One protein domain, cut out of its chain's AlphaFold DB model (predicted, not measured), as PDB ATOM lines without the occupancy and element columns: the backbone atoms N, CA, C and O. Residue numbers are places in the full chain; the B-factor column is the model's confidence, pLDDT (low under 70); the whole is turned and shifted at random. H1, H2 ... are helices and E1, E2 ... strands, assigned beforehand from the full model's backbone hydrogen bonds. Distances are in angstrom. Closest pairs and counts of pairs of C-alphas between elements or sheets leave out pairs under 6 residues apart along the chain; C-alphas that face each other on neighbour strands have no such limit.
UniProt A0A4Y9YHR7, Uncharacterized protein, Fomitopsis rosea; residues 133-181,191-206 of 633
ATOM      1  N   PRO A 133      -1.230   2.996  44.661       89.06
ATOM      2  CA  PRO A 133      -1.935   1.721  44.642       89.06
ATOM      3  C   PRO A 133      -1.219   0.704  45.534       89.06
ATOM      4  O   PRO A 133       0.001   0.574  45.505       89.06
ATOM      5  N   ARG A 134      -1.985  -0.053  46.324       87.44
ATOM      6  CA  ARG A 134      -1.454  -1.190  47.098       87.44
ATOM      7  C   ARG A 134      -1.577  -2.516  46.352       87.44
ATOM      8  O   ARG A 134      -1.063  -3.528  46.823       87.44
ATOM      9  N   ILE A 135      -2.298  -2.519  45.232       90.44
ATOM     10  CA  ILE A 135      -2.488  -3.672  44.356       90.44
ATOM     11  C   ILE A 135      -2.291  -3.217  42.915       90.44
ATOM     12  O   ILE A 135      -3.034  -2.369  42.426       90.44
ATOM     13  N   GLU A 136      -1.345  -3.835  42.226       92.56
ATOM     14  CA  GLU A 136      -1.150  -3.666  40.790       92.56
ATOM     15  C   GLU A 136      -1.644  -4.917  40.066       92.56
ATOM     16  O   GLU A 136      -1.376  -6.050  40.476       92.56
ATOM     17  N   ILE A 137      -2.441  -4.711  39.020       94.69
ATOM     18  CA  ILE A 137      -3.115  -5.774  38.278       94.69
ATOM     19  C   ILE A 137      -2.650  -5.710  36.826       94.69
ATOM     20  O   ILE A 137      -2.993  -4.777  36.106       94.69
ATOM     21  N   PHE A 138      -1.906  -6.723  36.389       95.25
ATOM     22  CA  PHE A 138      -1.409  -6.844  35.019       95.25
ATOM     23  C   PHE A 138      -2.263  -7.842  34.236       95.25
ATOM     24  O   PHE A 138      -2.604  -8.913  34.744       95.25
ATOM     25  N   GLY A 139      -2.614  -7.511  32.994       94.25
ATOM     26  CA  GLY A 139      -3.372  -8.421  32.138       94.25
ATOM     27  C   GLY A 139      -3.695  -7.849  30.760       94.25
ATOM     28  O   GLY A 139      -3.263  -6.746  30.436       94.25
ATOM     29  N   PRO A 140      -4.434  -8.593  29.922       94.06
ATOM     30  CA  PRO A 140      -4.718  -8.186  28.551       94.06
ATOM     31  C   PRO A 140      -5.653  -6.972  28.484       94.06
ATOM     32  O   PRO A 140      -6.442  -6.708  29.399       94.06
ATOM     33  N   ARG A 141      -5.618  -6.286  27.336       93.25
ATOM     34  CA  ARG A 141      -6.588  -5.254  26.945       93.25
ATOM     35  C   ARG A 141      -8.031  -5.661  27.276       93.25
ATOM     36  O   ARG A 141      -8.529  -6.672  26.787       93.25
ATOM     37  N   GLY A 142      -8.732  -4.818  28.030       92.06
ATOM     38  CA  GLY A 142     -10.119  -5.021  28.460       92.06
ATOM     39  C   GLY A 142     -10.255  -5.230  29.966       92.06
ATOM     40  O   GLY A 142     -11.336  -4.997  30.512       92.06
ATOM     41  N   LEU A 143      -9.176  -5.624  30.651       93.31
ATOM     42  CA  LEU A 143      -9.191  -5.874  32.090       93.31
ATOM     43  C   LEU A 143      -9.456  -4.599  32.905       93.31
ATOM     44  O   LEU A 143     -10.195  -4.667  33.889       93.31
ATOM     45  N   ARG A 144      -8.925  -3.439  32.481       92.06
ATOM     46  CA  ARG A 144      -9.150  -2.152  33.163       92.06
ATOM     47  C   ARG A 144     -10.625  -1.776  33.114       92.06
ATOM     48  O   ARG A 144     -11.259  -1.650  34.162       92.06
ATOM     49  N   ARG A 145     -11.211  -1.717  31.910       91.25
ATOM     50  CA  ARG A 145     -12.640  -1.414  31.738       91.25
ATOM     51  C   ARG A 145     -13.541  -2.433  32.438       91.25
ATOM     52  O   ARG A 145     -14.538  -2.036  33.034       91.25
ATOM     53  N   PHE A 146     -13.200  -3.724  32.416       92.38
ATOM     54  CA  PHE A 146     -13.962  -4.749  33.137       92.38
ATOM     55  C   PHE A 146     -14.004  -4.477  34.646       92.38
ATOM     56  O   PHE A 146     -15.089  -4.456  35.225       92.38
ATOM     57  N   LEU A 147     -12.853  -4.240  35.285       91.50
ATOM     58  CA  LEU A 147     -12.799  -3.984  36.727       91.50
ATOM     59  C   LEU A 147     -13.475  -2.658  37.101       91.50
ATOM     60  O   LEU A 147     -14.294  -2.647  38.022       91.50
ATOM     61  N   ARG A 148     -13.224  -1.583  36.343       89.56
ATOM     62  CA  ARG A 148     -13.852  -0.267  36.535       89.56
ATOM     63  C   ARG A 148     -15.379  -0.349  36.486       89.56
ATOM     64  O   ARG A 148     -16.043   0.055  37.440       89.56
ATOM     65  N   LEU A 149     -15.941  -0.963  35.438       89.38
ATOM     66  CA  LEU A 149     -17.393  -1.146  35.298       89.38
ATOM     67  C   LEU A 149     -17.992  -2.014  36.413       89.38
ATOM     68  O   LEU A 149     -19.083  -1.718  36.896       89.38
ATOM     69  N   GLN A 150     -17.294  -3.064  36.861       90.38
ATOM     70  CA  GLN A 150     -17.762  -3.880  37.987       90.38
ATOM     71  C   GLN A 150     -17.811  -3.069  39.288       90.38
ATOM     72  O   GLN A 150     -18.827  -3.104  39.985       90.38
ATOM     73  N   MET A 151     -16.755  -2.315  39.616       88.00
ATOM     74  CA  MET A 151     -16.722  -1.475  40.821       88.00
ATOM     75  C   MET A 151     -17.800  -0.382  40.779       88.00
ATOM     76  O   MET A 151     -18.501  -0.192  41.774       88.00
ATOM     77  N   LEU A 152     -17.991   0.252  39.616       86.38
ATOM     78  CA  LEU A 152     -19.026   1.257  39.362       86.38
ATOM     79  C   LEU A 152     -20.439   0.681  39.556       86.38
ATOM     80  O   LEU A 152     -21.184   1.147  40.416       86.38
ATOM     81  N   PHE A 153     -20.805  -0.381  38.826       88.38
ATOM     82  CA  PHE A 153     -22.156  -0.960  38.878       88.38
ATOM     83  C   PHE A 153     -22.497  -1.642  40.209       88.38
ATOM     84  O   PHE A 153     -23.673  -1.803  40.536       88.38
ATOM     85  N   THR A 154     -21.493  -2.062  40.981       87.75
ATOM     86  CA  THR A 154     -21.705  -2.628  42.323       87.75
ATOM     87  C   THR A 154     -21.609  -1.593  43.445       87.75
ATOM     88  O   THR A 154     -21.837  -1.963  44.597       87.75
ATOM     89  N   HIS A 155     -21.299  -0.324  43.132       83.88
ATOM     90  CA  HIS A 155     -20.975   0.734  44.099       83.88
ATOM     91  C   HIS A 155     -19.979   0.251  45.170       83.88
ATOM     92  O   HIS A 155     -20.182   0.414  46.377       83.88
ATOM     93  N   THR A 156     -18.925  -0.442  44.729       84.50
ATOM     94  CA  THR A 156     -17.955  -1.066  45.631       84.50
ATOM     95  C   THR A 156     -16.849  -0.083  45.985       84.50
ATOM     96  O   THR A 156     -16.006   0.247  45.154       84.50
ATOM     97  N   HIS A 157     -16.817   0.322  47.256       83.12
ATOM     98  CA  HIS A 157     -15.725   1.116  47.811       83.12
ATOM     99  C   HIS A 157     -14.769   0.225  48.626       83.12
ATOM    100  O   HIS A 157     -15.212  -0.571  49.461       83.12
ATOM    101  N   SER A 158     -13.462   0.347  48.383       81.06
ATOM    102  CA  SER A 158     -12.394  -0.356  49.109       81.06
ATOM    103  C   SER A 158     -11.559   0.605  49.951       81.06
ATOM    104  O   SER A 158     -11.473   1.792  49.665       81.06
ATOM    105  N   GLN A 159     -10.921   0.096  51.007       81.56
ATOM    106  CA  GLN A 159      -9.986   0.917  51.780       81.56
ATOM    107  C   GLN A 159      -8.716   1.193  50.964       81.56
ATOM    108  O   GLN A 159      -8.244   2.326  50.910       81.56
ATOM    109  N   ASP A 160      -8.204   0.166  50.294       84.62
ATOM    110  CA  ASP A 160      -6.986   0.227  49.493       84.62
ATOM    111  C   ASP A 160      -7.287   0.565  48.026       84.62
ATOM    112  O   ASP A 160      -8.346   0.191  47.507       84.62
ATOM    113  N   ARG A 161      -6.342   1.242  47.357       87.31
ATOM    114  CA  ARG A 161      -6.401   1.511  45.913       87.31
ATOM    115  C   ARG A 161      -5.763   0.404  45.082       87.31
ATOM    116  O   ARG A 161      -4.801  -0.230  45.523       87.31
ATOM    117  N   TYR A 162      -6.260   0.239  43.859       91.12
ATOM    118  CA  TYR A 162      -5.697  -0.652  42.843       91.12
ATOM    119  C   TYR A 162      -5.378   0.096  41.544       91.12
ATOM    120  O   TYR A 162      -6.097   1.020  41.180       91.12
ATOM    121  N   ALA A 163      -4.342  -0.331  40.825       92.38
ATOM    122  CA  ALA A 163      -4.050   0.096  39.457       92.38
ATOM    123  C   ALA A 163      -4.191  -1.090  38.491       92.38
ATOM    124  O   ALA A 163      -3.954  -2.241  38.873       92.38
ATOM    125  N   VAL A 164      -4.591  -0.827  37.240       93.81
ATOM    126  CA  VAL A 164      -4.716  -1.863  36.198       93.81
ATOM    127  C   VAL A 164      -3.885  -1.509  34.972       93.81
ATOM    128  O   VAL A 164      -4.173  -0.555  34.241       93.81
ATOM    129  N   HIS A 165      -2.863  -2.320  34.740       94.12
ATOM    130  CA  HIS A 165      -1.867  -2.165  33.695       94.12
ATOM    131  C   HIS A 165      -2.251  -3.094  32.540       94.12
ATOM    132  O   HIS A 165      -2.295  -4.318  32.704       94.12
ATOM    133  N   GLU A 166      -2.588  -2.517  31.386       95.12
ATOM    134  CA  GLU A 166      -2.994  -3.298  30.219       95.12
ATOM    135  C   GLU A 166      -1.774  -3.637  29.365       95.12
ATOM    136  O   GLU A 166      -1.015  -2.759  28.954       95.12
ATOM    137  N   LEU A 167      -1.601  -4.930  29.099       95.06
ATOM    138  CA  LEU A 167      -0.611  -5.484  28.190       95.06
ATOM    139  C   LEU A 167      -1.196  -5.438  26.772       95.06
ATOM    140  O   LEU A 167      -2.116  -6.191  26.439       95.06
ATOM    141  N   LEU A 168      -0.697  -4.499  25.966       93.94
ATOM    142  CA  LEU A 168      -1.189  -4.175  24.626       93.94
ATOM    143  C   LEU A 168      -0.245  -4.710  23.541       93.94
ATOM    144  O   LEU A 168       0.976  -4.561  23.645       93.94
ATOM    145  N   THR A 169      -0.800  -5.278  22.470       89.44
ATOM    146  CA  THR A 169      -0.043  -5.515  21.226       89.44
ATOM    147  C   THR A 169       0.209  -4.195  20.482       89.44
ATOM    148  O   THR A 169      -0.405  -3.171  20.784       89.44
ATOM    149  N   ALA A 170       1.132  -4.191  19.514       82.62
ATOM    150  CA  ALA A 170       1.578  -2.971  18.825       82.62
ATOM    151  C   ALA A 170       0.452  -2.172  18.127       82.62
ATOM    152  O   ALA A 170       0.554  -0.955  17.985       82.62
ATOM    153  N   ASP A 171      -0.614  -2.853  17.710       85.69
ATOM    154  CA  ASP A 171      -1.805  -2.329  17.034       85.69
ATOM    155  C   ASP A 171      -2.964  -1.971  17.988       85.69
ATOM    156  O   ASP A 171      -3.962  -1.387  17.564       85.69
ATOM    157  N   GLN A 172      -2.857  -2.302  19.279       88.69
ATOM    158  CA  GLN A 172      -3.942  -2.122  20.238       88.69
ATOM    159  C   GLN A 172      -3.972  -0.731  20.881       88.69
ATOM    160  O   GLN A 172      -2.970  -0.176  21.341       88.69
ATOM    161  N   THR A 173      -5.189  -0.201  20.995       87.62
ATOM    162  CA  THR A 173      -5.539   0.925  21.867       87.62
ATOM    163  C   THR A 173      -5.998   0.417  23.240       87.62
ATOM    164  O   THR A 173      -6.569  -0.676  23.308       87.62
ATOM    165  N   PRO A 174      -5.791   1.168  24.336       88.50
ATOM    166  CA  PRO A 174      -6.286   0.791  25.664       88.50
ATOM    167  C   PRO A 174      -7.815   0.649  25.702       88.50
ATOM    168  O   PRO A 174      -8.532   1.218  24.875       88.50
ATOM    169  N   SER A 175      -8.338  -0.129  26.655       85.88
ATOM    170  CA  SER A 175      -9.784  -0.394  26.759       85.88
ATOM    171  C   SER A 175     -10.604   0.765  27.336       85.88
ATOM    172  O   SER A 175     -11.783   0.912  26.996       85.88
ATOM    173  N   CYS A 176      -9.976   1.582  28.179       80.50
ATOM    174  CA  CYS A 176     -10.432   2.881  28.670       80.50
ATOM    175  C   CYS A 176      -9.206   3.709  29.122       80.50
ATOM    176  O   CYS A 176      -8.136   3.123  29.345       80.50
ATOM    177  N   PRO A 177      -9.329   5.046  29.263       75.12
ATOM    178  CA  PRO A 177      -8.227   5.902  29.697       75.12
ATOM    179  C   PRO A 177      -7.587   5.421  31.006       75.12
ATOM    180  O   PRO A 177      -8.288   5.073  31.967       75.12
ATOM    181  N   GLY A 178      -6.253   5.382  31.018       60.88
ATOM    182  CA  GLY A 178      -5.459   5.069  32.205       60.88
ATOM    183  C   GLY A 178      -5.423   6.213  33.220       60.88
ATOM    184  O   GLY A 178      -5.238   5.949  34.401       60.88
ATOM    185  N   ASP A 179      -5.657   7.448  32.774       66.56
ATOM    186  CA  ASP A 179      -5.429   8.675  33.541       66.56
ATOM    187  C   ASP A 179      -6.710   9.209  34.207       66.56
ATOM    188  O   ASP A 179      -7.819   8.768  33.904       66.56
ATOM    189  N   ILE A 180      -6.565  10.200  35.097       57.09
ATOM    190  CA  ILE A 180      -7.692  11.016  35.578       57.09
ATOM    191  C   ILE A 180      -8.129  11.922  34.412       57.09
ATOM    192  O   ILE A 180      -7.346  12.802  34.046       57.09
ATOM    193  N   PRO A 181      -9.348  11.793  33.848       52.53
ATOM    194  CA  PRO A 181      -9.877  12.835  32.977       52.53
ATOM    195  C   PRO A 181     -10.075  14.084  33.834       52.53
ATOM    196  O   PRO A 181     -10.734  14.012  34.876       52.53
ATOM    197  N   GLU A 191     -18.304   5.952  32.694       73.38
ATOM    198  CA  GLU A 191     -17.546   4.707  32.509       73.38
ATOM    199  C   GLU A 191     -16.054   4.942  32.211       73.38
ATOM    200  O   GLU A 191     -15.226   4.060  32.453       73.38
ATOM    201  N   ASP A 192     -15.704   6.119  31.682       72.88
ATOM    202  CA  ASP A 192     -14.331   6.485  31.312       72.88
ATOM    203  C   ASP A 192     -13.562   7.134  32.472       72.88
ATOM    204  O   ASP A 192     -12.336   7.224  32.418       72.88
ATOM    205  N   ARG A 193     -14.256   7.551  33.538       75.94
ATOM    206  CA  ARG A 193     -13.665   8.162  34.739       75.94
ATOM    207  C   ARG A 193     -13.121   7.096  35.691       75.94
ATOM    208  O   ARG A 193     -13.723   6.039  35.853       75.94
ATOM    209  N   LEU A 194     -12.000   7.385  36.352       79.50
ATOM    210  CA  LEU A 194     -11.504   6.560  37.459       79.50
ATOM    211  C   LEU A 194     -12.536   6.535  38.597       79.50
ATOM    212  O   LEU A 194     -13.067   7.580  38.973       79.50
ATOM    213  N   VAL A 195     -12.796   5.355  39.163       80.56
ATOM    214  CA  VAL A 195     -13.578   5.230  40.408       80.56
ATOM    215  C   VAL A 195     -12.703   5.568  41.623       80.56
ATOM    216  O   VAL A 195     -11.490   5.403  41.554       80.56
ATOM    217  N   ASP A 196     -13.295   5.964  42.758       80.31
ATOM    218  CA  ASP A 196     -12.589   6.490  43.952       80.31
ATOM    219  C   ASP A 196     -11.363   5.681  44.425       80.31
ATOM    220  O   ASP A 196     -10.447   6.218  45.045       80.31
ATOM    221  N   ASN A 197     -11.361   4.368  44.175       85.56
ATOM    222  CA  ASN A 197     -10.327   3.435  44.634       85.56
ATOM    223  C   ASN A 197      -9.444   2.903  43.499       85.56
ATOM    224  O   ASN A 197      -8.623   2.016  43.718       85.56
ATOM    225  N   GLU A 198      -9.609   3.422  42.290       87.94
ATOM    226  CA  GLU A 198      -8.728   3.156  41.163       87.94
ATOM    227  C   GLU A 198      -7.610   4.209  41.151       87.94
ATOM    228  O   GLU A 198      -7.825   5.393  41.428       87.94
ATOM    229  N   ALA A 199      -6.389   3.767  40.887       88.19
ATOM    230  CA  ALA A 199      -5.234   4.606  40.611       88.19
ATOM    231  C   ALA A 199      -4.892   4.520  39.117       88.19
ATOM    232  O   ALA A 199      -5.204   3.499  38.493       88.19
ATOM    233  N   PRO A 200      -4.255   5.558  38.539       88.31
ATOM    234  CA  PRO A 200      -3.896   5.543  37.133       88.31
ATOM    235  C   PRO A 200      -3.097   4.301  36.731       88.31
ATOM    236  O   PRO A 200      -2.136   3.916  37.399       88.31
ATOM    237  N   GLY A 201      -3.532   3.655  35.652       89.12
ATOM    238  CA  GLY A 201      -2.957   2.410  35.146       89.12
ATOM    239  C   GLY A 201      -2.086   2.636  33.914       89.12
ATOM    240  O   GLY A 201      -2.353   3.538  33.127       89.12
ATOM    241  N   GLN A 202      -1.067   1.798  33.710       90.75
ATOM    242  CA  GLN A 202      -0.156   1.939  32.566       90.75
ATOM    243  C   GLN A 202      -0.628   1.172  31.321       90.75
ATOM    244  O   GLN A 202      -1.187   0.079  31.423       90.75
ATOM    245  N   ASP A 203      -0.339   1.722  30.142       93.00
ATOM    246  CA  ASP A 203      -0.580   1.099  28.834       93.00
ATOM    247  C   ASP A 203       0.726   0.506  28.290       93.00
ATOM    248  O   ASP A 203       1.475   1.149  27.548       93.00
ATOM    249  N   ILE A 204       1.029  -0.726  28.698       92.94
ATOM    250  CA  ILE A 204       2.314  -1.371  28.431       92.94
ATOM    251  C   ILE A 204       2.257  -2.045  27.057       92.94
ATOM    252  O   ILE A 204       1.589  -3.061  26.871       92.94
ATOM    253  N   ARG A 205       2.976  -1.493  26.076       93.88
ATOM    254  CA  ARG A 205       3.085  -2.079  24.728       93.88
ATOM    255  C   ARG A 205       4.189  -3.131  24.653       93.88
ATOM    256  O   ARG A 205       5.199  -3.026  25.345       93.88
ATOM    257  N   CYS A 206       3.995  -4.138  23.804       93.06
ATOM    258  CA  CYS A 206       5.015  -5.145  23.529       93.06
ATOM    259  C   CYS A 206       6.198  -4.573  22.720       93.06
ATOM    260  O   CYS A 206       6.054  -3.588  21.990       93.06
TER     261      CYS A 206
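What this domain is: This is residues 133 to 181 and 191 to 206 of the 633 residues of an uncharacterized protein of Fomitopsis rosea (UniProt A0A4Y9YHR7). What is the main picture? A small parallel sheet of three strands has the single helix H1 over part of one face, running along E2, with H1's residues 143 to 148 nearest the strands. Two long stretches with no named element, residues 169 to 181 and 191 to 202, make up much of the rest. What are the parts and the size? The printed part has 65 residues with one named helix and three named strands, in the order E1, H1, E2, E3; the sheet runs E1, E2, E3, and the class is mixed, helices and strands, with 27 residues in named elements, under half. The whole is compact, with a radius of gyration of the C-alphas of 11.2 A, yet elongated in outline, spanning 34 by 22 by 19 A.

Where its parts are: Where does the first element lie? E1 is residues 135 to 140, 16.6 A from first to last C-alpha, and C-alpha 135 is at (-2.488, -3.672, 44.356). Which elements follow? H1 is residues 143 to 153, 15.4 A long, beginning with C-alpha 143 at (-9.191, -5.874, 32.090). E2 is residues 162 to 168, 19.1 A long. Where does the last element end? E3 is residues 203 to 205, and C-alpha 205 is at (3.085, -2.079, 24.728).

How they stand to each other: How are the strands joined? E1 and E2 are parallel at 23 degrees, with N 165 and O 137 at 2.8 A, within hydrogen-bond range. E2 and E3 are parallel at 29 degrees, with N 168 and O 204 at 2.8 A, also within range. E1 and E3 are edge strands and apart. Where is the helix? H1 is on the sheet at a height over the sheet of 10.7 A, over E2 and along the strands, at 18 degrees to E2 on the local plane. The closest C-alphas of H1 and E2 are those of Arg 144 and Val 164, 5.4 A apart. In H1 every O i to N i+4 pair is within hydrogen-bond range. What does the chain order make? E1, H1 and E2 form a strand-helix-strand unit, two parallel neighbour strands with a helix between them in the chain, and its crossover is right-handed.

The domain as a whole: How far does it reach? The two C-alphas farthest apart are those of Gln 159 and Asp 171, at 35.8 A. Is the printed part continuous? Residues 182 to 190 are not printed, and C-alphas 181 and 191 are 11.2 A apart across this cut, which falls in the link from E2 to E3. The link from E1 to H1 is tight and that from H1 to E2 is short. Where is confidence low? The mean pLDDT of the printed part is 86.3, and residues 178 to 181 are under 70.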